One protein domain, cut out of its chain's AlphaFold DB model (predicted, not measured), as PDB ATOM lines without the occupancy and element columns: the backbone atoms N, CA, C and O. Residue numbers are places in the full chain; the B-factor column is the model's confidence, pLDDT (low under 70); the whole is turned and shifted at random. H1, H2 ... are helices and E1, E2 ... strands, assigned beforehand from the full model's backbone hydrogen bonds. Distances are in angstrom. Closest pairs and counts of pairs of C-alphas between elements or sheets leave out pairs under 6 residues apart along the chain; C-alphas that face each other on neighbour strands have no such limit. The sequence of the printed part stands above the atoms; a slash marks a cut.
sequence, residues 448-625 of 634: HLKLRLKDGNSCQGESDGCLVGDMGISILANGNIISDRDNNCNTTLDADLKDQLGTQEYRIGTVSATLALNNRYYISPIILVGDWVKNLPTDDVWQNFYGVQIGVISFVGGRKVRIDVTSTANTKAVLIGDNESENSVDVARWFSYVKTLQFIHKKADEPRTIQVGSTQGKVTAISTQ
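AT A GLANCE: This is residues 448 to 625 of the 634 residues of an uncharacterized protein of Agitococcus lubricus (UniProt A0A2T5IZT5). The main body is a closed barrel of eight strands, E1, E2, E3, E4, E5, E6, E9 and E10, with a further hairpin, E7 and E8, joined beside the first part of the long strand E5. Four small helices go with it: H2 and H4 pack on its outside, H1 packs on H2, and H3 packs on H4, while residues 601 to 607 stick out. The printed part has 178 residues, with four named helices and ten named strands in the order E1 E2 E3 E4 E5 H1 H2 E6 E7 E8 E9 H3 H4 E10, and the neighbour strands are antiparallel. The class is mixed, helices and strands, though under half of the residues are in named elements. The whole is compact, with a radius of gyration of the C-alphas of 16.7 A and spans of 54 by 43 by 32 A.

HOW THE PARTS SIT: Begin at E1, residues 448 to 455, which forms a hairpin with E2, residues 467 to 475; N 451 and O 471 are 2.8 A apart. E2 forms a hairpin with E3, residues 480 to 483, where N 474 and O 482 are 3.0 A apart. Next come the hairpins of E3 with E4, residues 507 to 517, N 481 to O 509 at 2.8 A, and of E4 with E5, residues 520 to 528, N 522 to O 515 at 2.7 A. E1 to E5 are a meander, each strand the antiparallel neighbour of the one before. H1, residues 531 to 535, is not on the barrel; it touches H2, residues 541 to 545, the closest C-alphas being those of Val 533 and Gln 543, 5.2 A apart. H2 is on the barrel, outside it, at a height over the sheet of 7.1 A. E6, residues 548 to 550, and E7, residues 560 to 564, lie on the same side of E5 in staggered pairing: look for N 527 and O 550 at 2.9 A, and N 563 and O 523 at 2.8 A. E7 forms a hairpin with E8, residues 576 to 579; N 562 and O 577 are 2.9 A apart. The ring runs on from E6 to E9, residues 589 to 592, with N 549 and O 591 at 2.7 A. H3, residues 593 to 600, touches H4, residues 612 to 615, with the C-alphas of Lys 595 and Thr 615 closest at 5.3 A. H4 is on the barrel, outside it, at a height of 7.8 A. E10, residues 616 to 624, closes the ring between E9, N 617 to O 590 at 2.9 A, and E1, N 450 to O 623 at 2.8 A. In H3 every O i to N i+4 pair is within hydrogen-bond range; H1 and H2 each have 0 of 1 such pairs but 2 of 2 O i to N i+3 pairs, and H4 is too short for an i+4 pair.

IN THESE COORDINATES: Find C-alpha 448 at (229.531, 167.208, 311.958); from there E1 runs 23.1 A to C-alpha 455. E2 measures 23.4 A, E4 28.7 A and E5 26.2 A from first to last C-alpha. Look for the start of E5 at C-alpha 520, (232.370, 175.724, 295.220). E7 measures 13.3 A and H3 10.7 A. E10 runs 23.7 A and ends at C-alpha 624, (234.495, 166.191, 309.329).

THE WHOLE: The two C-alphas farthest apart are those of Asn 570 and Asp 605, at 56.1 A, while those of His 448 and Gln 625 are 5.7 A apart. The printed part has no cut. The links E1 to E2, E3 to E4, E7 to E8 and H3 to H4 are long. The mean pLDDT of the printed part is 80.7, and 43 residues are under 70: 460 to 463, 553 to 560, 567, 569 to 586 and 602 to 613.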
ATOM      1  N   HIS A 448     228.759 167.316 310.715       94.06
ATOM      2  CA  HIS A 448     229.531 167.208 311.958       94.06
ATOM      3  C   HIS A 448     230.986 167.581 311.738       94.06
ATOM      4  O   HIS A 448     231.695 166.938 310.957       94.06
ATOM      5  N   LEU A 449     231.445 168.609 312.444       93.69
ATOM      6  CA  LEU A 449     232.766 169.196 312.257       93.69
ATOM      7  C   LEU A 449     233.550 169.190 313.566       93.69
ATOM      8  O   LEU A 449     232.985 169.235 314.656       93.69
ATOM      9  N   LYS A 450     234.874 169.152 313.439       93.44
ATOM     10  CA  LYS A 450     235.827 169.405 314.518       93.44
ATOM     11  C   LYS A 450     236.701 170.588 314.128       93.44
ATOM     12  O   LYS A 450     237.335 170.551 313.074       93.44
ATOM     13  N   LEU A 451     236.706 171.629 314.954       93.06
ATOM     14  CA  LEU A 451     237.434 172.878 314.735       93.06
ATOM     15  C   LEU A 451     238.613 172.954 315.706       93.06
ATOM     16  O   LEU A 451     238.416 172.894 316.914       93.06
ATOM     17  N   ARG A 452     239.836 173.132 315.198       92.44
ATOM     18  CA  ARG A 452     241.045 173.273 316.027       92.44
ATOM     19  C   ARG A 452     241.409 174.736 316.231       92.44
ATOM     20  O   ARG A 452     241.848 175.405 315.288       92.44
ATOM     21  N   LEU A 453     241.270 175.223 317.461       92.50
ATOM     22  CA  LEU A 453     241.506 176.620 317.816       92.50
ATOM     23  C   LEU A 453     242.899 176.792 318.427       92.50
ATOM     24  O   LEU A 453     243.262 176.106 319.384       92.50
ATOM     25  N   LYS A 454     243.658 177.755 317.898       91.56
ATOM     26  CA  LYS A 454     244.913 178.238 318.486       91.56
ATOM     27  C   LYS A 454     244.843 179.729 318.763       91.56
ATOM     28  O   LYS A 454     244.160 180.434 318.023       91.56
ATOM     29  N   ASP A 455     245.517 180.197 319.804       88.94
ATOM     30  CA  ASP A 455     245.578 181.611 320.179       88.94
ATOM     31  C   ASP A 455     246.723 182.366 319.478       88.94
ATOM     32  O   ASP A 455     247.429 181.818 318.643       88.94
ATOM     33  N   GLY A 456     246.881 183.658 319.745       82.19
ATOM     34  CA  GLY A 456     247.977 184.477 319.226       82.19
ATOM     35  C   GLY A 456     249.265 184.448 320.061       82.19
ATOM     36  O   GLY A 456     250.154 185.261 319.802       82.19
ATOM     37  N   ASN A 457     249.379 183.600 321.088       80.44
ATOM     38  CA  ASN A 457     250.569 183.538 321.941       80.44
ATOM     39  C   ASN A 457     251.671 182.664 321.326       80.44
ATOM     40  O   ASN A 457     251.420 181.738 320.562       80.44
ATOM     41  N   SER A 458     252.924 182.917 321.706       74.75
ATOM     42  CA  SER A 458     254.043 182.038 321.354       74.75
ATOM     43  C   SER A 458     254.144 180.868 322.337       74.75
ATOM     44  O   SER A 458     254.396 181.092 323.523       74.75
ATOM     45  N   CYS A 459     254.037 179.636 321.842       77.50
ATOM     46  CA  CYS A 459     254.300 178.410 322.599       77.50
ATOM     47  C   CYS A 459     255.500 177.651 322.021       77.50
ATOM     48  O   CYS A 459     255.800 177.750 320.831       77.50
ATOM     49  N   GLN A 460     256.216 176.892 322.860       69.62
ATOM     50  CA  GLN A 460     257.362 176.113 322.385       69.62
ATOM     51  C   GLN A 460     256.910 175.049 321.377       69.62
ATOM     52  O   GLN A 460     256.106 174.185 321.706       69.62
ATOM     53  N   GLY A 461     257.464 175.108 320.163       65.75
ATOM     54  CA  GLY A 461     257.251 174.101 319.121       65.75
ATOM     55  C   GLY A 461     256.080 174.354 318.167       65.75
ATOM     56  O   GLY A 461     255.888 173.545 317.264       65.75
ATOM     57  N   GLU A 462     255.333 175.458 318.299       67.38
ATOM     58  CA  GLU A 462     254.216 175.776 317.396       67.38
ATOM     59  C   GLU A 462     254.391 177.142 316.710       67.38
ATOM     60  O   GLU A 462     254.567 178.166 317.366       67.38
ATOM     61  N   SER A 463     254.321 177.165 315.375       65.44
ATOM     62  CA  SER A 463     254.437 178.382 314.552       65.44
ATOM     63  C   SER A 463     253.171 179.246 314.516       65.44
ATOM     64  O   SER A 463     253.241 180.400 314.103       65.44
ATOM     65  N   ASP A 464     252.023 178.704 314.938       71.50
ATOM     66  CA  ASP A 464     250.687 179.269 314.678       71.50
ATOM     67  C   ASP A 464     249.859 179.559 315.940       71.50
ATOM     68  O   ASP A 464     248.632 179.622 315.856       71.50
ATOM     69  N   GLY A 465     250.505 179.713 317.098       83.25
ATOM     70  CA  GLY A 465     249.811 179.952 318.367       83.25
ATOM     71  C   GLY A 465     249.904 178.808 319.367       83.25
ATOM     72  O   GLY A 465     250.385 177.730 319.026       83.25
ATOM     73  N   CYS A 466     249.395 179.012 320.581       88.94
ATOM     74  CA  CYS A 466     249.179 177.937 321.547       88.94
ATOM     75  C   CYS A 466     247.831 177.248 321.293       88.94
ATOM     76  O   CYS A 466     246.839 177.910 320.984       88.94
ATOM     77  N   LEU A 467     247.763 175.923 321.461       91.88
ATOM     78  CA  LEU A 467     246.501 175.185 321.374       91.88
ATOM     79  C   LEU A 467     245.526 175.631 322.473       91.88
ATOM     80  O   LEU A 467     245.825 175.512 323.658       91.88
ATOM     81  N   VAL A 468     244.338 176.082 322.067       92.94
ATOM     82  CA  VAL A 468     243.211 176.352 322.975       92.94
ATOM     83  C   VAL A 468     242.371 175.092 323.168       92.94
ATOM     84  O   VAL A 468     241.965 174.781 324.285       92.94
ATOM     85  N   GLY A 469     242.135 174.354 322.081       94.06
ATOM     86  CA  GLY A 469     241.421 173.082 322.104       94.06
ATOM     87  C   GLY A 469     240.800 172.718 320.758       94.06
ATOM     88  O   GLY A 469     240.832 173.506 319.807       94.06
ATOM     89  N   ASP A 470     240.209 171.526 320.709       94.44
ATOM     90  CA  ASP A 470     239.382 171.071 319.593       94.44
ATOM     91  C   ASP A 470     237.896 171.190 319.982       94.44
ATOM     92  O   ASP A 470     237.478 170.688 321.023       94.44
ATOM     93  N   MET A 471     237.105 171.858 319.146       95.25
ATOM     94  CA  MET A 471     235.673 172.092 319.333       95.25
ATOM     95  C   MET A 471     234.877 171.192 318.381       95.25
ATOM     96  O   MET A 471     234.923 171.386 317.163       95.25
ATOM     97  N   GLY A 472     234.170 170.201 318.926       95.75
ATOM     98  CA  GLY A 472     233.202 169.389 318.183       95.75
ATOM     99  C   GLY A 472     231.880 170.139 318.029       95.75
ATOM    100  O   GLY A 472     231.340 170.645 319.010       95.75
ATOM    101  N   ILE A 473     231.374 170.260 316.803       95.88
ATOM    102  CA  ILE A 473     230.090 170.915 316.524       95.88
ATOM    103  C   ILE A 473     229.244 170.081 315.567       95.88
ATOM    104  O   ILE A 473     229.779 169.414 314.673       95.88
ATOM    105  N   SER A 474     227.927 170.227 315.690       95.88
ATOM    106  CA  SER A 474     226.959 169.718 314.720       95.88
ATOM    107  C   SER A 474     226.159 170.873 314.133       95.88
ATOM    108  O   SER A 474     225.531 171.648 314.854       95.88
ATOM    109  N   ILE A 475     226.173 170.987 312.809       95.56
ATOM    110  CA  ILE A 475     225.313 171.895 312.053       95.56
ATOM    111  C   ILE A 475     224.070 171.105 311.668       95.56
ATOM    112  O   ILE A 475     224.126 170.222 310.812       95.56
ATOM    113  N   LEU A 476     222.960 171.392 312.335       94.44
ATOM    114  CA  LEU A 476     221.700 170.683 312.171       94.44
ATOM    115  C   LEU A 476     221.030 171.035 310.839       94.44
ATOM    116  O   LEU A 476     221.300 172.067 310.229       94.44
ATOM    117  N   ALA A 477     220.104 170.185 310.396       91.62
ATOM    118  CA  ALA A 477     219.397 170.369 309.129       91.62
ATOM    119  C   ALA A 477     218.529 171.647 309.069       91.62
ATOM    120  O   ALA A 477     218.248 172.129 307.975       91.62
ATOM    121  N   ASN A 478     218.149 172.218 310.220       90.94
ATOM    122  CA  ASN A 478     217.455 173.511 310.314       90.94
ATOM    123  C   ASN A 478     218.404 174.728 310.266       90.94
ATOM    124  O   ASN A 478     217.950 175.865 310.339       90.94
ATOM    125  N   GLY A 479     219.721 174.512 310.163       93.50
ATOM    126  CA  GLY A 479     220.736 175.568 310.129       93.50
ATOM    127  C   GLY A 479     221.265 175.993 311.495       93.50
ATOM    128  O   GLY A 479     222.217 176.771 311.544       93.50
ATOM    129  N   ASN A 480     220.718 175.482 312.599       95.31
ATOM    130  CA  ASN A 480     221.248 175.758 313.932       95.31
ATOM    131  C   ASN A 480     222.524 174.956 314.201       95.31
ATOM    132  O   ASN A 480     222.716 173.857 313.680       95.31
ATOM    133  N   ILE A 481     223.412 175.524 315.012       96.50
ATOM    134  CA  ILE A 481     224.688 174.919 315.387       96.50
ATOM    135  C   ILE A 481     224.644 174.608 316.878       96.50
ATOM    136  O   ILE A 481     224.431 175.493 317.713       96.50
ATOM    137  N   ILE A 482     224.883 173.345 317.196       96.06
ATOM    138  CA  ILE A 482     224.990 172.840 318.561       96.06
ATOM    139  C   ILE A 482     226.419 172.368 318.829       96.06
ATOM    140  O   ILE A 482     227.183 172.088 317.895       96.06
ATOM    141  N   SER A 483     226.783 172.272 320.103       96.00
ATOM    142  CA  SER A 483     227.952 171.499 320.501       96.00
ATOM    143  C   SER A 483     227.769 170.023 320.136       96.00
ATOM    144  O   SER A 483     226.653 169.531 319.985       96.00
ATOM    145  N   ASP A 484     228.895 169.349 319.944       94.88
ATOM    146  CA  ASP A 484     229.007 167.894 319.883       94.88
ATOM    147  C   ASP A 484     230.158 167.528 320.821       94.88
ATOM    148  O   ASP A 484     231.329 167.464 320.423       94.88
ATOM    149  N   ARG A 485     229.857 167.505 322.122       93.44
ATOM    150  CA  ARG A 485     230.871 167.497 323.183       93.44
ATOM    151  C   ARG A 485     231.608 166.173 323.248       93.44
ATOM    152  O   ARG A 485     232.809 166.162 323.525       93.44
ATOM    153  N   ASP A 486     230.916 165.077 322.971       91.06
ATOM    154  CA  ASP A 486     231.480 163.731 322.975       91.06
ATOM    155  C   ASP A 486     231.931 163.253 321.578       91.06
ATOM    156  O   ASP A 486     232.606 162.227 321.477       91.06
ATOM    157  N   ASN A 487     231.719 164.060 320.527       91.75
ATOM    158  CA  ASN A 487     232.134 163.801 319.141       91.75
ATOM    159  C   ASN A 487     231.536 162.504 318.576       91.75
ATOM    160  O   ASN A 487     232.247 161.691 317.967       91.75
ATOM    161  N   ASN A 488     230.249 162.282 318.836       90.50
ATOM    162  CA  ASN A 488     229.549 161.051 318.480       90.50
ATOM    163  C   ASN A 488     228.700 161.172 317.201       90.50
ATOM    164  O   ASN A 488     228.159 160.170 316.724       90.50
ATOM    165  N   CYS A 489     228.631 162.368 316.609       91.06
ATOM    166  CA  CYS A 489     227.818 162.689 315.440       91.06
ATOM    167  C   CYS A 489     226.313 162.418 315.609       91.06
ATOM    168  O   CYS A 489     225.610 162.154 314.629       91.06
ATOM    169  N   ASN A 490     225.799 162.447 316.836       84.75
ATOM    170  CA  ASN A 490     224.391 162.221 317.093       84.75
ATOM    171  C   ASN A 490     223.595 163.500 316.843       84.75
ATOM    172  O   ASN A 490     223.926 164.586 317.307       84.75
ATOM    173  N   THR A 491     222.521 163.362 316.078       75.00
ATOM    174  CA  THR A 491     221.672 164.487 315.660       75.00
ATOM    175  C   THR A 491     220.266 164.369 316.209       75.00
ATOM    176  O   THR A 491     219.442 165.254 315.986       75.00
ATOM    177  N   THR A 492     219.966 163.253 316.871       84.94
ATOM    178  CA  THR A 492     218.697 163.065 317.557       84.94
ATOM    179  C   THR A 492     218.877 163.574 318.971       84.94
ATOM    180  O   THR A 492     219.438 162.880 319.817       84.94
ATOM    181  N   LEU A 493     218.413 164.797 319.188       86.94
ATOM    182  CA  LEU A 493     218.373 165.417 320.497       86.94
ATOM    183  C   LEU A 493     216.959 165.357 321.068       86.94
ATOM    184  O   LEU A 493     215.981 165.497 320.327       86.94
ATOM    185  N   ASP A 494     216.852 165.176 322.380       88.69
ATOM    186  CA  ASP A 494     215.601 165.427 323.090       88.69
ATOM    187  C   ASP A 494     215.313 166.940 323.217       88.69
ATOM    188  O   ASP A 494     216.071 167.796 322.748       88.69
ATOM    189  N   ALA A 495     214.186 167.285 323.844       85.88
ATOM    190  CA  ALA A 495     213.781 168.678 324.038       85.88
ATOM    191  C   ALA A 495     214.759 169.486 324.915       85.88
ATOM    192  O   ALA A 495     214.806 170.711 324.799       85.88
ATOM    193  N   ASP A 496     215.544 168.805 325.753       86.75
ATOM    194  CA  ASP A 496     216.558 169.395 326.621       86.75
ATOM    195  C   ASP A 496     217.937 169.430 325.951       86.75
ATOM    196  O   ASP A 496     218.903 169.840 326.586       86.75
ATOM    197  N   LEU A 497     218.046 169.055 324.670       91.44
ATOM    198  CA  LEU A 497     219.295 168.949 323.913       91.44
ATOM    199  C   LEU A 497     220.247 167.860 324.427       91.44
ATOM    200  O   LEU A 497     221.463 168.001 324.311       91.44
ATOM    201  N   LYS A 498     219.723 166.768 324.985       93.00
ATOM    202  CA  LYS A 498     220.528 165.573 325.258       93.00
ATOM    203  C   LYS A 498     220.509 164.638 324.071       93.00
ATOM    204  O   LYS A 498     219.461 164.403 323.467       93.00
ATOM    205  N   ASP A 499     221.667 164.084 323.763       90.56
ATOM    206  CA  ASP A 499     221.773 163.043 322.755       90.56
ATOM    207  C   ASP A 499     221.322 161.668 323.281       90.56
ATOM    208  O   ASP A 499     220.971 161.484 324.450       90.56
ATOM    209  N   GLN A 500     221.347 160.658 322.408       87.88
ATOM    210  CA  GLN A 500     220.918 159.299 322.761       87.88
ATOM    211  C   GLN A 500     221.865 158.585 323.741       87.88
ATOM    212  O   GLN A 500     221.499 157.535 324.272       87.88
ATOM    213  N   LEU A 501     223.071 159.113 323.968       88.44
ATOM    214  CA  LEU A 501     224.025 158.611 324.959       88.44
ATOM    215  C   LEU A 501     223.888 159.338 326.308       88.44
ATOM    216  O   LEU A 501     224.524 158.944 327.286       88.44
ATOM    217  N   GLY A 502     223.011 160.344 326.385       89.81
ATOM    218  CA  GLY A 502     222.750 161.146 327.572       89.81
ATOM    219  C   GLY A 502     223.713 162.322 327.748       89.81
ATOM    220  O   GLY A 502     223.663 162.976 328.796       89.81
ATOM    221  N   THR A 503     224.571 162.608 326.765       92.69
ATOM    222  CA  THR A 503     225.446 163.783 326.784       92.69
ATOM    223  C   THR A 503     224.599 165.032 326.575       92.69
ATOM    224  O   THR A 503     223.793 165.121 325.653       92.69
ATOM    225  N   GLN A 504     224.767 166.009 327.467       94.81
ATOM    226  CA  GLN A 504     224.121 167.309 327.344       94.81
ATOM    227  C   GLN A 504     224.849 168.160 326.301       94.81
ATOM    228  O   GLN A 504     226.004 168.543 326.531       94.81
ATOM    229  N   GLU A 505     224.140 168.506 325.226       94.62
ATOM    230  CA  GLU A 505     224.576 169.440 324.192       94.62
ATOM    231  C   GLU A 505     223.947 170.822 324.368       94.62
ATOM    232  O   GLU A 505     222.987 171.019 325.116       94.62
ATOM    233  N   TYR A 506     224.521 171.819 323.702       95.25
ATOM    234  CA  TYR A 506     224.149 173.215 323.873       95.25
ATOM    235  C   TYR A 506     224.084 173.929 322.535       95.25
ATOM    236  O   TYR A 506     224.902 173.706 321.646       95.25
ATOM    237  N   ARG A 507     223.135 174.856 322.408       95.44
ATOM    238  CA  ARG A 507     223.102 175.797 321.286       95.44
ATOM    239  C   ARG A 507     224.324 176.707 321.369       95.44
ATOM    240  O   ARG A 507     224.607 177.282 322.421       95.44
ATOM    241  N   ILE A 508     225.040 176.829 320.258       96.62
ATOM    242  CA  ILE A 508     226.247 177.659 320.165       96.62
ATOM    243  C   ILE A 508     226.267 178.530 318.914       96.62
ATOM    244  O   ILE A 508     227.180 179.335 318.768       96.62
ATOM    245  N   GLY A 509     225.315 178.392 317.990       96.00
ATOM    246  CA  GLY A 509     225.397 179.131 316.741       96.00
ATOM    247  C   GLY A 509     224.257 178.910 315.760       96.00
ATOM    248  O   GLY A 509     223.313 178.164 316.009       96.00
ATOM    249  N   THR A 510     224.398 179.531 314.594       95.75
ATOM    250  CA  THR A 510     223.527 179.314 313.437       95.75
ATOM    251  C   THR A 510     224.261 179.593 312.125       95.75
ATOM    252  O   THR A 510     225.262 180.313 312.097       95.75
ATOM    253  N   VAL A 511     223.781 179.028 311.021       93.44
ATOM    254  CA  VAL A 511     224.236 179.361 309.671       93.44
ATOM    255  C   VAL A 511     223.478 180.583 309.163       93.44
ATOM    256  O   VAL A 511     222.252 180.584 309.038       93.44
ATOM    257  N   SER A 512     224.243 181.623 308.841       88.00
ATOM    258  CA  SER A 512     223.718 182.893 308.341       88.00
ATOM    259  C   SER A 512     223.367 182.871 306.858       88.00
ATOM    260  O   SER A 512     222.402 183.515 306.480       88.00
ATOM    261  N   ALA A 513     224.119 182.158 306.017       85.62
ATOM    262  CA  ALA A 513     223.868 182.087 304.577       85.62
ATOM    263  C   ALA A 513     224.607 180.918 303.920       85.62
ATOM    264  O   ALA A 513     225.569 180.378 304.483       85.62
ATOM    265  N   THR A 514     224.188 180.596 302.699       86.44
ATOM    266  CA  THR A 514     224.876 179.696 301.765       86.44
ATOM    267  C   THR A 514     225.408 180.485 300.574       86.44
ATOM    268  O   THR A 514     224.739 181.385 300.095       86.44
ATOM    269  N   LEU A 515     226.603 180.180 300.072       81.44
ATOM    270  CA  LEU A 515     227.211 180.916 298.961       81.44
ATOM    271  C   LEU A 515     227.849 179.948 297.964       81.44
ATOM    272  O   LEU A 515     228.614 179.074 298.358       81.44
ATOM    273  N   ALA A 516     227.596 180.131 296.677       81.88
ATOM    274  CA  ALA A 516     228.302 179.490 295.580       81.88
ATOM    275  C   ALA A 516     229.300 180.482 294.974       81.88
ATOM    276  O   ALA A 516     228.935 181.565 294.520       81.88
ATOM    277  N   LEU A 517     230.576 180.111 294.957       75.44
ATOM    278  CA  LEU A 517     231.655 180.922 294.404       75.44
ATOM    279  C   LEU A 517     232.636 180.008 293.675       75.44
ATOM    280  O   LEU A 517     233.109 179.035 294.255       75.44
ATOM    281  N   ASN A 518     232.971 180.323 292.421       78.81
ATOM    282  CA  ASN A 518     233.968 179.581 291.635       78.81
ATOM    283  C   ASN A 518     233.731 178.051 291.626       78.81
ATOM    284  O   ASN A 518     234.657 177.274 291.859       78.81
ATOM    285  N   ASN A 519     232.484 177.624 291.382       80.19
ATOM    286  CA  ASN A 519     232.035 176.219 291.416       80.19
ATOM    287  C   ASN A 519     232.249 175.499 292.761       80.19
ATOM    288  O   ASN A 519     232.343 174.272 292.806       80.19
ATOM    289  N   ARG A 520     232.339 176.252 293.857       82.06
ATOM    290  CA  ARG A 520     232.370 175.724 295.220       82.06
ATOM    291  C   ARG A 520     231.191 176.244 296.011       82.06
ATOM    292  O   ARG A 520     230.732 177.360 295.781       82.06
ATOM    293  N   TYR A 521     230.750 175.439 296.960       86.56
ATOM    294  CA  TYR A 521     229.655 175.739 297.858       86.56
ATOM    295  C   TYR A 521     230.182 176.001 299.258       86.56
ATOM    296  O   TYR A 521     230.997 175.249 299.788       86.56
ATOM    297  N   TYR A 522     229.695 177.074 299.859       86.00
ATOM    298  CA  TYR A 522     230.102 177.554 301.161       86.00
ATOM    299  C   TYR A 522     228.891 177.782 302.048       86.00
ATOM    300  O   TYR A 522     227.816 178.153 301.581       86.00
ATOM    301  N   ILE A 523     229.101 177.653 303.350       89.81
ATOM    302  CA  ILE A 523     228.180 178.147 304.371       89.81
ATOM    303  C   ILE A 523     228.880 179.196 305.220       89.81
ATOM    304  O   ILE A 523     230.103 179.159 305.376       89.81
ATOM    305  N   SER A 524     228.120 180.121 305.795       88.25
ATOM    306  CA  SER A 524     228.670 181.139 306.683       88.25
ATOM    307  C   SER A 524     228.131 180.997 308.109       88.25
ATOM    308  O   SER A 524     227.011 181.435 308.380       88.25
ATOM    309  N   PRO A 525     228.891 180.385 309.035       91.12
ATOM    310  CA  PRO A 525     228.449 180.206 310.414       91.12
ATOM    311  C   PRO A 525     228.569 181.499 311.234       91.12
ATOM    312  O   PRO A 525     229.405 182.361 310.948       91.12
ATOM    313  N   ILE A 526     227.757 181.581 312.284       91.38
ATOM    314  CA  ILE A 526     227.885 182.490 313.423       91.38
ATOM    315  C   ILE A 526     227.921 181.614 314.671       91.38
ATOM    316  O   ILE A 526     227.002 180.823 314.876       91.38
ATOM    317  N   ILE A 527     228.960 181.736 315.494       94.31
ATOM    318  CA  ILE A 527     229.110 180.963 316.732       94.31
ATOM    319  C   ILE A 527     229.356 181.924 317.894       94.31
ATOM    320  O   ILE A 527     230.172 182.837 317.770       94.31
ATOM    321  N   LEU A 528     228.678 181.684 319.017       94.75
ATOM    322  CA  LEU A 528     228.905 182.290 320.325       94.75
ATOM    323  C   LEU A 528     228.823 181.192 321.393       94.75
ATOM    324  O   LEU A 528     227.778 180.575 321.586       94.75
ATOM    325  N   VAL A 529     229.909 180.978 322.131       96.06
ATOM    326  CA  VAL A 529     229.929 180.023 323.247       96.06
ATOM    327  C   VAL A 529     229.541 180.736 324.543       96.06
ATOM    328  O   VAL A 529     230.293 181.566 325.059       96.06
ATOM    329  N   GLY A 530     228.347 180.411 325.045       93.38
ATOM    330  CA  GLY A 530     227.755 180.985 326.257       93.38
ATOM    331  C   GLY A 530     228.391 180.513 327.568       93.38
ATOM    332  O   GLY A 530     229.400 179.813 327.592       93.38
ATOM    333  N   ASP A 531     227.792 180.915 328.685       91.19
ATOM    334  CA  ASP A 531     228.299 180.699 330.045       91.19
ATOM    335  C   ASP A 531     228.100 179.285 330.601       91.19
ATOM    336  O   ASP A 531     228.734 178.944 331.596       91.19
ATOM    337  N   TRP A 532     227.280 178.458 329.947       91.56
ATOM    338  CA  TRP A 532     227.039 177.063 330.327       91.56
ATOM    339  C   TRP A 532     228.335 176.261 330.510       91.56
ATOM    340  O   TRP A 532     228.394 175.384 331.370       91.56
ATOM    341  N   VAL A 533     229.398 176.611 329.777       93.81
ATOM    342  CA  VAL A 533     230.719 175.978 329.896       93.81
ATOM    343  C   VAL A 533     231.336 176.127 331.289       93.81
ATOM    344  O   VAL A 533     232.131 175.286 331.691       93.81
ATOM    345  N   LYS A 534     230.958 177.153 332.067       89.88
ATOM    346  CA  LYS A 534     231.435 177.344 333.451       89.88
ATOM    347  C   LYS A 534     230.925 176.276 334.412       89.88
ATOM    348  O   LYS A 534     231.518 176.084 335.468       89.88
ATOM    349  N   ASN A 535     229.818 175.623 334.065       90.25
ATOM    350  CA  ASN A 535     229.208 174.580 334.885       90.25
ATOM    351  C   ASN A 535     229.817 173.198 334.608       90.25
ATOM    352  O   ASN A 535     229.433 172.217 335.244       90.25
ATOM    353  N   LEU A 536     230.739 173.107 333.648       92.88
ATOM    354  CA  LEU A 536     231.446 171.875 333.326       92.88
ATOM    355  C   LEU A 536     232.608 171.622 334.298       92.88
ATOM    356  O   LEU A 536     233.054 172.549 334.974       92.88
ATOM    357  N   PRO A 537     233.142 170.390 334.363       93.44
ATOM    358  CA  PRO A 537     234.396 170.108 335.062       93.44
ATOM    359  C   PRO A 537     235.546 171.007 334.579       93.44
ATOM    360  O   PRO A 537     235.599 171.373 333.408       93.44
ATOM    361  N   THR A 538     236.471 171.376 335.470       89.12
ATOM    362  CA  THR A 538     237.584 172.307 335.170       89.12
ATOM    363  C   THR A 538     238.598 171.786 334.159       89.12
ATOM    364  O   THR A 538     239.369 172.562 333.608       89.12
ATOM    365  N   ASP A 539     238.624 170.477 333.943       90.81
ATOM    366  CA  ASP A 539     239.435 169.789 332.944       90.81
ATOM    367  C   ASP A 539     238.713 169.616 331.596       90.81
ATOM    368  O   ASP A 539     239.331 169.172 330.626       90.81
ATOM    369  N   ASP A 540     237.434 169.996 331.500       93.50
ATOM    370  CA  ASP A 540     236.702 169.986 330.239       93.50
ATOM    371  C   ASP A 540     237.229 171.093 329.311       93.50
ATOM    372  O   ASP A 540     237.240 172.282 329.650       93.50
ATOM    373  N   VAL A 541     237.644 170.704 328.102       94.06
ATOM    374  CA  VAL A 541     238.197 171.616 327.089       94.06
ATOM    375  C   VAL A 541     237.243 172.763 326.745       94.06
ATOM    376  O   VAL A 541     237.698 173.853 326.397       94.06
ATOM    377  N   TRP A 542     235.928 172.566 326.886       95.56
ATOM    378  CA  TRP A 542     234.934 173.596 326.593       95.56
ATOM    379  C   TRP A 542     235.018 174.806 327.519       95.56
ATOM    380  O   TRP A 542     234.651 175.905 327.095       95.56
ATOM    381  N   GLN A 543     235.587 174.666 328.723       94.06
ATOM    382  CA  GLN A 543     235.869 175.819 329.584       94.06
ATOM    383  C   GLN A 543     236.765 176.853 328.889       94.06
ATOM    384  O   GLN A 543     236.579 178.061 329.062       94.06
ATOM    385  N   ASN A 544     237.693 176.405 328.034       93.56
ATOM    386  CA  ASN A 544     238.611 177.290 327.313       93.56
ATOM    387  C   ASN A 544     237.903 178.168 326.277       93.56
ATOM    388  O   ASN A 544     238.459 179.197 325.868       93.56
ATOM    389  N   PHE A 545     236.697 177.770 325.862       95.19
ATOM    390  CA  PHE A 545     235.923 178.429 324.822       95.19
ATOM    391  C   PHE A 545     234.916 179.447 325.359       95.19
ATOM    392  O   PHE A 545     234.190 180.030 324.563       95.19
ATOM    393  N   TYR A 546     234.867 179.718 326.668       94.88
ATOM    394  CA  TYR A 546     233.914 180.691 327.205       94.88
ATOM    395  C   TYR A 546     234.033 182.070 326.525       94.88
ATOM    396  O   TYR A 546     235.099 182.699 326.502       94.88
ATOM    397  N   GLY A 547     232.922 182.542 325.954       91.88
ATOM    398  CA  GLY A 547     232.848 183.806 325.233       91.88
ATOM    399  C   GLY A 547     233.536 183.812 323.874       91.88
ATOM    400  O   GLY A 547     233.699 184.895 323.313       91.88
ATOM    401  N   VAL A 548     233.950 182.651 323.351       93.12
ATOM    402  CA  VAL A 548     234.475 182.531 321.988       93.12
ATOM    403  C   VAL A 548     233.379 182.842 320.977       93.12
ATOM    404  O   VAL A 548     232.260 182.339 321.067       93.12
ATOM    405  N   GLN A 549     233.746 183.662 320.001       90.69
ATOM    406  CA  GLN A 549     232.940 184.100 318.883       90.69
ATOM    407  C   GLN A 549     233.657 183.784 317.568       90.69
ATOM    408  O   GLN A 549     234.867 183.999 317.442       90.69
ATOM    409  N   ILE A 550     232.908 183.282 316.583       88.62
ATOM    410  CA  ILE A 550     233.399 182.986 315.227       88.62
ATOM    411  C   ILE A 550     232.360 183.479 314.221       88.62
ATOM    412  O   ILE A 550     231.165 183.250 314.401       88.62
ATOM    413  N   GLY A 551     232.811 184.137 313.151       81.31
ATOM    414  CA  GLY A 551     231.918 184.611 312.093       81.31
ATOM    415  C   GLY A 551     230.971 185.725 312.543       81.31
ATOM    416  O   GLY A 551     229.883 185.862 312.001       81.31
ATOM    417  N   VAL A 552     231.342 186.523 313.535       75.50
ATOM    418  CA  VAL A 552     230.616 187.749 313.894       75.50
ATOM    419  C   VAL A 552     231.407 188.942 313.391       75.50
ATOM    420  O   VAL A 552     232.632 188.887 313.397       75.50
ATOM    421  N   ILE A 553     230.728 190.006 312.965       60.53
ATOM    422  CA  ILE A 553     231.369 191.308 312.784       60.53
ATOM    423  C   ILE A 553     231.175 192.043 314.100       60.53
ATOM    424  O   ILE A 553     230.056 192.414 314.432       60.53
ATOM    425  N   SER A 554     232.249 192.174 314.872       51.28
ATOM    426  CA  SER A 554     232.245 192.913 316.135       51.28
ATOM    427  C   SER A 554     233.277 194.032 316.058       51.28
ATOM    428  O   SER A 554     234.268 193.910 315.330       51.28
ATOM    429  N   PHE A 555     233.082 195.088 316.852       47.69
ATOM    430  CA  PHE A 555     233.963 196.260 317.009       47.69
ATOM    431  C   PHE A 555     235.438 195.929 317.327       47.69
ATOM    432  O   PHE A 555     236.283 196.815 317.380       47.69
ATOM    433  N   VAL A 556     235.747 194.657 317.572       40.88
ATOM    434  CA  VAL A 556     237.055 194.080 317.909       40.88
ATOM    435  C   VAL A 556     237.659 193.252 316.765       40.88
ATOM    436  O   VAL A 556     238.641 192.541 316.966       40.88
ATOM    437  N   GLY A 557     237.123 193.376 315.546       40.38
ATOM    438  CA  GLY A 557     237.726 192.812 314.333       40.38
ATOM    439  C   GLY A 557     237.290 191.384 314.012       40.38
ATOM    440  O   GLY A 557     238.043 190.627 313.399       40.38
ATOM    441  N   GLY A 558     236.082 191.000 314.428       50.38
ATOM    442  CA  GLY A 558     235.467 189.775 313.933       50.38
ATOM    443  C   GLY A 558     235.138 189.925 312.443       50.38
ATOM    444  O   GLY A 558     234.625 190.958 312.015       50.38
ATOM    445  N   ARG A 559     235.475 188.924 311.634       63.31
ATOM    446  CA  ARG A 559     235.281 188.950 310.181       63.31
ATOM    447  C   ARG A 559     234.358 187.810 309.739       63.31
ATOM    448  O   ARG A 559     234.139 186.841 310.475       63.31
ATOM    449  N   LYS A 560     233.779 187.931 308.538       69.06
ATOM    450  CA  LYS A 560     232.892 186.897 307.981       69.06
ATOM    451  C   LYS A 560     233.686 185.614 307.747       69.06
ATOM    452  O   LYS A 560     234.706 185.616 307.066       69.06
ATOM    453  N   VAL A 561     233.151 184.507 308.247       78.00
ATOM    454  CA  VAL A 561     233.738 183.178 308.073       78.00
ATOM    455  C   VAL A 561     232.942 182.392 307.040       78.00
ATOM    456  O   VAL A 561     231.710 182.442 307.033       78.00
ATOM    457  N   ARG A 562     233.638 181.657 306.171       82.38
ATOM    458  CA  ARG A 562     233.045 180.723 305.206       82.38
ATOM    459  C   ARG A 562     233.634 179.333 305.391       82.38
ATOM    460  O   ARG A 562     234.838 179.205 305.580       82.38
ATOM    461  N   ILE A 563     232.791 178.315 305.306       86.12
ATOM    462  CA  ILE A 563     233.140 176.896 305.393       86.12
ATOM    463  C   ILE A 563     232.815 176.251 304.042       86.12
ATOM    464  O   ILE A 563     231.658 176.288 303.635       86.12
ATOM    465  N   ASP A 564     233.809 175.685 303.351       86.88
ATOM    466  CA  ASP A 564     233.645 174.979 302.065       86.88
ATOM    467  C   ASP A 564     232.979 173.610 302.273       86.88
ATOM    468  O   ASP A 564     233.576 172.696 302.845       86.88
ATOM    469  N   VAL A 565     231.744 173.465 301.799       88.38
ATOM    470  CA  VAL A 565     230.932 172.245 301.916       88.38
ATOM    471  C   VAL A 565     230.809 171.478 300.598       88.38
ATOM    472  O   VAL A 565     230.094 170.486 300.537       88.38
ATOM    473  N   THR A 566     231.534 171.876 299.547       82.81
ATOM    474  CA  THR A 566     231.417 171.289 298.194       82.81
ATOM    475  C   THR A 566     231.629 169.777 298.175       82.81
ATOM    476  O   THR A 566     231.061 169.061 297.355       82.81
ATOM    477  N   SER A 567     232.502 169.285 299.053       68.56
ATOM    478  CA  SER A 567     233.027 167.926 298.971       68.56
ATOM    479  C   SER A 567     232.832 167.111 300.249       68.56
ATOM    480  O   SER A 567     233.299 165.983 300.320       68.56
ATOM    481  N   THR A 568     232.101 167.621 301.242       71.06
ATOM    482  CA  THR A 568     231.897 166.957 302.546       71.06
ATOM    483  C   THR A 568     231.233 165.586 302.437       71.06
ATOM    484  O   THR A 568     231.518 164.704 303.243       71.06
ATOM    485  N   ALA A 569     230.414 165.364 301.404       58.22
ATOM    486  CA  ALA A 569     229.796 164.066 301.128       58.22
ATOM    487  C   ALA A 569     230.798 162.987 300.650       58.22
ATOM    488  O   ALA A 569     230.494 161.796 300.740       58.22
ATOM    489  N   ASN A 570     231.980 163.387 300.152       53.09
ATOM    490  CA  ASN A 570     232.967 162.505 299.504       53.09
ATOM    491  C   ASN A 570     234.415 162.645 300.042       53.09
ATOM    492  O   ASN A 570     235.233 161.753 299.816       53.09
ATOM    493  N   THR A 571     234.753 163.716 300.771       48.56
ATOM    494  CA  THR A 571     236.102 164.037 301.277       48.56
ATOM    495  C   THR A 571     236.053 164.683 302.664       48.56
ATOM    496  O   THR A 571     235.236 165.550 302.950       48.56
ATOM    497  N   LYS A 572     236.973 164.254 303.541       56.94
ATOM    498  CA  LYS A 572     236.974 164.529 304.994       56.94
ATOM    499  C   LYS A 572     237.463 165.925 305.410       56.94
ATOM    500  O   LYS A 572     237.430 166.264 306.595       56.94
ATOM    501  N   ALA A 573     237.980 166.712 304.469       58.16
ATOM    502  CA  ALA A 573     238.598 168.000 304.754       58.16
ATOM    503  C   ALA A 573     237.698 169.138 304.282       58.16
ATOM    504  O   ALA A 573     237.273 169.180 303.130       58.16
ATOM    505  N   VAL A 574     237.448 170.063 305.198       64.25
ATOM    506  CA  VAL A 574     236.686 171.282 304.968       64.25
ATOM    507  C   VAL A 574     237.678 172.443 305.017       64.25
ATOM    508  O   VAL A 574     238.691 172.366 305.711       64.25
ATOM    509  N   LEU A 575     237.441 173.507 304.254       67.31
ATOM    510  CA  LEU A 575     238.277 174.709 304.305       67.31
ATOM    511  C   LEU A 575     237.510 175.832 304.977       67.31
ATOM    512  O   LEU A 575     236.319 176.004 304.719       67.31
ATOM    513  N   ILE A 576     238.207 176.598 305.814       66.62
ATOM    514  CA  ILE A 576     237.653 177.771 306.474       66.62
ATOM    515  C   ILE A 576     238.408 179.019 306.023       66.62
ATOM    516  O   ILE A 576     239.634 179.076 306.114       66.62
ATOM    517  N   GLY A 577     237.669 179.982 305.483       58.78
ATOM    518  CA  GLY A 577     238.208 181.218 304.934       58.78
ATOM    519  C   GLY A 577     237.637 182.438 305.642       58.78
ATOM    520  O   GLY A 577     236.448 182.476 305.966       58.78
ATOM    521  N   ASP A 578     238.498 183.418 305.855       56.41
ATOM    522  CA  ASP A 578     238.178 184.763 306.301       56.41
ATOM    523  C   ASP A 578     238.103 185.709 305.093       56.41
ATOM    524  O   ASP A 578     238.870 185.548 304.141       56.41
ATOM    525  N   ASN A 579     237.173 186.664 305.091       58.69
ATOM    526  CA  ASN A 579     236.914 187.502 303.922       58.69
ATOM    527  C   ASN A 579     236.763 188.992 304.289       58.69
ATOM    528  O   ASN A 579     235.756 189.386 304.875       58.69
ATOM    529  N   GLU A 580     237.755 189.809 303.906       46.53
ATOM    530  CA  GLU A 580     237.636 191.280 303.800       46.53
ATOM    531  C   GLU A 580     237.386 191.746 302.353       46.53
ATOM    532  O   GLU A 580     236.855 192.829 302.131       46.53
ATOM    533  N   SER A 581     237.756 190.928 301.364       42.75
ATOM    534  CA  SER A 581     237.515 191.149 299.937       42.75
ATOM    535  C   SER A 581     237.271 189.799 299.270       42.75
ATOM    536  O   SER A 581     237.944 188.823 299.609       42.75
ATOM    537  N   GLU A 582     236.329 189.726 298.323       41.41
ATOM    538  CA  GLU A 582     235.777 188.478 297.765       41.41
ATOM    539  C   GLU A 582     236.811 187.463 297.221       41.41
ATOM    540  O   GLU A 582     236.455 186.310 296.983       41.41
ATOM    541  N   ASN A 583     238.090 187.848 297.115       39.53
ATOM    542  CA  ASN A 583     239.182 187.098 296.501       39.53
ATOM    543  C   ASN A 583     240.341 186.670 297.438       39.53
ATOM    544  O   ASN A 583     241.287 186.056 296.943       39.53
ATOM    545  N   SER A 584     240.321 186.942 298.753       44.31
ATOM    546  CA  SER A 584     241.373 186.467 299.686       44.31
ATOM    547  C   SER A 584     240.907 185.279 300.539       44.31
ATOM    548  O   SER A 584     239.871 185.372 301.189       44.31
ATOM    549  N   VAL A 585     241.676 184.182 300.584       53.41
ATOM    550  CA  VAL A 585     241.441 183.040 301.494       53.41
ATOM    551  C   VAL A 585     242.381 183.163 302.696       53.41
ATOM    552  O   VAL A 585     243.433 182.530 302.739       53.41
ATOM    553  N   ASP A 586     242.022 184.016 303.652       64.12
ATOM    554  CA  ASP A 586     242.739 184.121 304.928       64.12
ATOM    555  C   ASP A 586     242.261 183.029 305.905       64.12
ATOM    556  O   ASP A 586     241.143 182.529 305.800       64.12
ATOM    557  N   VAL A 587     243.090 182.640 306.880       73.56
ATOM    558  CA  VAL A 587     242.686 181.679 307.926       73.56
ATOM    559  C   VAL A 587     241.637 182.321 308.834       73.56
ATOM    560  O   VAL A 587     241.879 183.399 309.381       73.56
ATOM    561  N   ALA A 588     240.509 181.635 309.046       79.19
ATOM    562  CA  ALA A 588     239.448 182.117 309.926       79.19
ATOM    563  C   ALA A 588     239.941 182.406 311.342       79.19
ATOM    564  O   ALA A 588     240.750 181.668 311.914       79.19
ATOM    565  N   ARG A 589     239.410 183.482 311.917       81.88
ATOM    566  CA  ARG A 589     239.761 183.944 313.255       81.88
ATOM    567  C   ARG A 589     238.640 183.674 314.239       81.88
ATOM    568  O   ARG A 589     237.465 183.638 313.881       81.88
ATOM    569  N   TRP A 590     239.034 183.506 315.489       86.50
ATOM    570  CA  TRP A 590     238.125 183.513 316.621       86.50
ATOM    571  C   TRP A 590     238.548 184.611 317.592       86.50
ATOM    572  O   TRP A 590     239.717 185.003 317.651       86.50
ATOM    573  N   PHE A 591     237.587 185.089 318.363       85.94
ATOM    574  CA  PHE A 591     237.771 186.129 319.364       85.94
ATOM    575  C   PHE A 591     237.045 185.736 320.649       85.94
ATOM    576  O   PHE A 591     236.006 185.095 320.576       85.94
ATOM    577  N   SER A 592     237.564 186.090 321.825       88.31
ATOM    578  CA  SER A 592     236.875 185.882 323.102       88.31
ATOM    579  C   SER A 592     236.414 187.213 323.687       88.31
ATOM    580  O   SER A 592     237.230 188.019 324.139       88.31
ATOM    581  N   TYR A 593     235.095 187.410 323.736       86.62
ATOM    582  CA  TYR A 593     234.463 188.579 324.354       86.62
ATOM    583  C   TYR A 593     234.855 188.708 325.827       86.62
ATOM    584  O   TYR A 593     235.334 189.749 326.269       86.62
ATOM    585  N   VAL A 594     234.759 187.603 326.564       88.75
ATOM    586  CA  VAL A 594     235.067 187.536 327.996       88.75
ATOM    587  C   VAL A 594     236.534 187.860 328.263       88.75
ATOM    588  O   VAL A 594     236.825 188.793 329.013       88.75
ATOM    589  N   LYS A 595     237.467 187.137 327.623       86.06
ATOM    590  CA  LYS A 595     238.905 187.350 327.852       86.06
ATOM    591  C   LYS A 595     239.336 188.745 327.425       86.06
ATOM    592  O   LYS A 595     240.241 189.300 328.034       86.06
ATOM    593  N   THR A 596     238.696 189.324 326.411       83.06
ATOM    594  CA  THR A 596     239.000 190.691 325.975       83.06
ATOM    595  C   THR A 596     238.571 191.724 326.996       83.06
ATOM    596  O   THR A 596     239.376 192.579 327.349       83.06
ATOM    597  N   LEU A 597     237.349 191.632 327.523       82.06
ATOM    598  CA  LEU A 597     236.900 192.557 328.562       82.06
ATOM    599  C   LEU A 597     237.742 192.425 329.840       82.06
ATOM    600  O   LEU A 597     238.146 193.435 330.412       82.06
ATOM    601  N   GLN A 598     238.098 191.200 330.234       83.00
ATOM    602  CA  GLN A 598     239.024 190.961 331.349       83.00
ATOM    603  C   GLN A 598     240.441 191.475 331.067       83.00
ATOM    604  O   GLN A 598     241.123 191.940 331.972       83.00
ATOM    605  N   PHE A 599     240.906 191.394 329.821       77.06
ATOM    606  CA  PHE A 599     242.218 191.896 329.423       77.06
ATOM    607  C   PHE A 599     242.290 193.432 329.441       77.06
ATOM    608  O   PHE A 599     243.333 193.992 329.793       77.06
ATOM    609  N   ILE A 600     241.209 194.115 329.042       73.38
ATOM    610  CA  ILE A 600     241.127 195.584 329.050       73.38
ATOM    611  C   ILE A 600     241.178 196.120 330.488       73.38
ATOM    612  O   ILE A 600     241.812 197.151 330.736       73.38
ATOM    613  N   HIS A 601     240.572 195.402 331.434       71.56
ATOM    614  CA  HIS A 601     240.668 195.705 332.855       71.56
ATOM    615  C   HIS A 601     242.121 195.572 333.348       71.56
ATOM    616  O   HIS A 601     242.635 194.456 333.466       71.56
ATOM    617  N   LYS A 602     242.793 196.698 333.669       64.06
ATOM    618  CA  LYS A 602     243.963 196.658 334.565       64.06
ATOM    619  C   LYS A 602     244.518 197.986 335.079       64.06
ATOM    620  O   LYS A 602     244.914 198.869 334.307       64.06
ATOM    621  N   LYS A 603     244.783 198.020 336.392       56.50
ATOM    622  CA  LYS A 603     245.624 199.021 337.080       56.50
ATOM    623  C   LYS A 603     247.088 198.960 336.607       56.50
ATOM    624  O   LYS A 603     247.552 197.943 336.094       56.50
ATOM    625  N   ALA A 604     247.816 200.074 336.721       52.44
ATOM    626  CA  ALA A 604     249.117 200.260 336.056       52.44
ATOM    627  C   ALA A 604     250.237 199.379 336.637       52.44
ATOM    628  O   ALA A 604     251.283 199.224 336.003       52.44
ATOM    629  N   ASP A 605     249.990 198.786 337.807       56.50
ATOM    630  CA  ASP A 605     251.037 198.343 338.727       56.50
ATOM    631  C   ASP A 605     251.061 196.820 338.938       56.50
ATOM    632  O   ASP A 605     251.970 196.297 339.576       56.50
ATOM    633  N   GLU A 606     250.098 196.081 338.382       55.94
ATOM    634  CA  GLU A 606     250.001 194.623 338.543       55.94
ATOM    635  C   GLU A 606     250.629 193.876 337.343       55.94
ATOM    636  O   GLU A 606     250.675 194.422 336.236       55.94
ATOM    637  N   PRO A 607     251.072 192.609 337.467       52.03
ATOM    638  CA  PRO A 607     251.431 191.749 336.329       52.03
ATOM    639  C   PRO A 607     250.178 191.270 335.576       52.03
ATOM    640  O   PRO A 607     249.143 191.039 336.190       52.03
ATOM    641  N   ARG A 608     250.193 191.226 334.233       54.88
ATOM    642  CA  ARG A 608     249.016 190.789 333.440       54.88
ATOM    643  C   ARG A 608     248.814 189.281 333.618       54.88
ATOM    644  O   ARG A 608     249.728 188.530 333.299       54.88
ATOM    645  N   THR A 609     247.646 188.860 334.107       54.94
ATOM    646  CA  THR A 609     247.246 187.442 334.213       54.94
ATOM    647  C   THR A 609     246.799 186.875 332.864       54.94
ATOM    648  O   THR A 609     247.075 185.718 332.568       54.94
ATOM    649  N   ILE A 610     246.184 187.707 332.014       57.56
ATOM    650  CA  ILE A 610     245.767 187.372 330.646       57.56
ATOM    651  C   ILE A 610     246.723 188.029 329.640       57.56
ATOM    652  O   ILE A 610     246.963 189.240 329.680       57.56
ATOM    653  N   GLN A 611     247.286 187.232 328.730       64.06
ATOM    654  CA  GLN A 611     248.145 187.719 327.646       64.06
ATOM    655  C   GLN A 611     247.294 188.229 326.477       64.06
ATOM    656  O   GLN A 611     246.277 187.616 326.158       64.06
ATOM    657  N   VAL A 612     247.725 189.300 325.793       64.81
ATOM    658  CA  VAL A 612     247.015 189.865 324.616       64.81
ATOM    659  C   VAL A 612     246.718 188.774 323.585       64.81
ATOM    660  O   VAL A 612     245.622 188.707 323.044       64.81
ATOM    661  N   GLY A 613     247.685 187.886 323.335       65.31
ATOM    662  CA  GLY A 613     247.525 186.810 322.364       65.31
ATOM    663  C   GLY A 613     246.465 185.783 322.761       65.31
ATOM    664  O   GLY A 613     245.974 185.095 321.889       65.31
ATOM    665  N   SER A 614     246.038 185.698 324.025       78.44
ATOM    666  CA  SER A 614     245.013 184.728 324.451       78.44
ATOM    667  C   SER A 614     243.566 185.175 324.207       78.44
ATOM    668  O   SER A 614     242.643 184.382 324.411       78.44
ATOM    669  N   THR A 615     243.341 186.431 323.805       80.69
ATOM    670  CA  THR A 615     241.989 186.979 323.600       80.69
ATOM    671  C   THR A 615     241.440 186.727 322.197       80.69
ATOM    672  O   THR A 615     240.245 186.891 321.967       80.69
ATOM    673  N   GLN A 616     242.294 186.316 321.263       85.50
ATOM    674  CA  GLN A 616     241.951 186.047 319.871       85.50
ATOM    675  C   GLN A 616     242.909 185.020 319.275       85.50
ATOM    676  O   GLN A 616     243.994 184.780 319.806       85.50
ATOM    677  N   GLY A 617     242.544 184.454 318.132       84.62
ATOM    678  CA  GLY A 617     243.401 183.495 317.460       84.62
ATOM    679  C   GLY A 617     242.848 183.009 316.133       84.62
ATOM    680  O   GLY A 617     242.025 183.669 315.503       84.62
ATOM    681  N   LYS A 618     243.332 181.846 315.698       86.25
ATOM    682  CA  LYS A 618     242.992 181.229 314.414       86.25
ATOM    683  C   LYS A 618     242.279 179.895 314.608       86.25
ATOM    684  O   LYS A 618     242.621 179.111 315.496       86.25
ATOM    685  N   VAL A 619     241.329 179.610 313.726       87.12
ATOM    686  CA  VAL A 619     240.806 178.262 313.489       87.12
ATOM    687  C   VAL A 619     241.738 177.599 312.476       87.12
ATOM    688  O   VAL A 619     241.626 177.802 311.272       87.12
ATOM    689  N   THR A 620     242.725 176.865 312.980       85.38
ATOM    690  CA  THR A 620     243.847 176.345 312.174       85.38
ATOM    691  C   THR A 620     243.530 175.076 311.391       85.38
ATOM    692  O   THR A 620     244.236 174.755 310.440       85.38
ATOM    693  N   ALA A 621     242.481 174.350 311.777       84.50
ATOM    694  CA  ALA A 621     242.011 173.182 311.048       84.50
ATOM    695  C   ALA A 621     240.507 173.000 311.242       84.50
ATOM    696  O   ALA A 621     239.973 173.273 312.321       84.50
ATOM    697  N   ILE A 622     239.851 172.496 310.200       86.38
ATOM    698  CA  ILE A 622     238.474 172.024 310.252       86.38
ATOM    699  C   ILE A 622     238.369 170.713 309.472       86.38
ATOM    700  O   ILE A 622     238.871 170.578 308.355       86.38
ATOM    701  N   SER A 623     237.743 169.717 310.080       88.06
ATOM    702  CA  SER A 623     237.564 168.400 309.471       88.06
ATOM    703  C   SER A 623     236.208 167.835 309.833       88.06
ATOM    704  O   SER A 623     235.711 168.091 310.932       88.06
ATOM    705  N   THR A 624     235.646 167.012 308.953       91.06
ATOM    706  CA  THR A 624     234.495 166.191 309.329       91.06
ATOM    707  C   THR A 624     234.892 165.265 310.471       91.06
ATOM    708  O   THR A 624     235.988 164.694 310.452       91.06
ATOM    709  N   GLN A 625     234.016 165.091 311.451       91.50
ATOM    710  CA  GLN A 625     234.267 164.137 312.526       91.50
ATOM    711  C   GLN A 625     234.343 162.698 311.998       91.50
ATOM    712  O   GLN A 625     233.768 162.366 310.964       91.50
TER     713      GLN A 625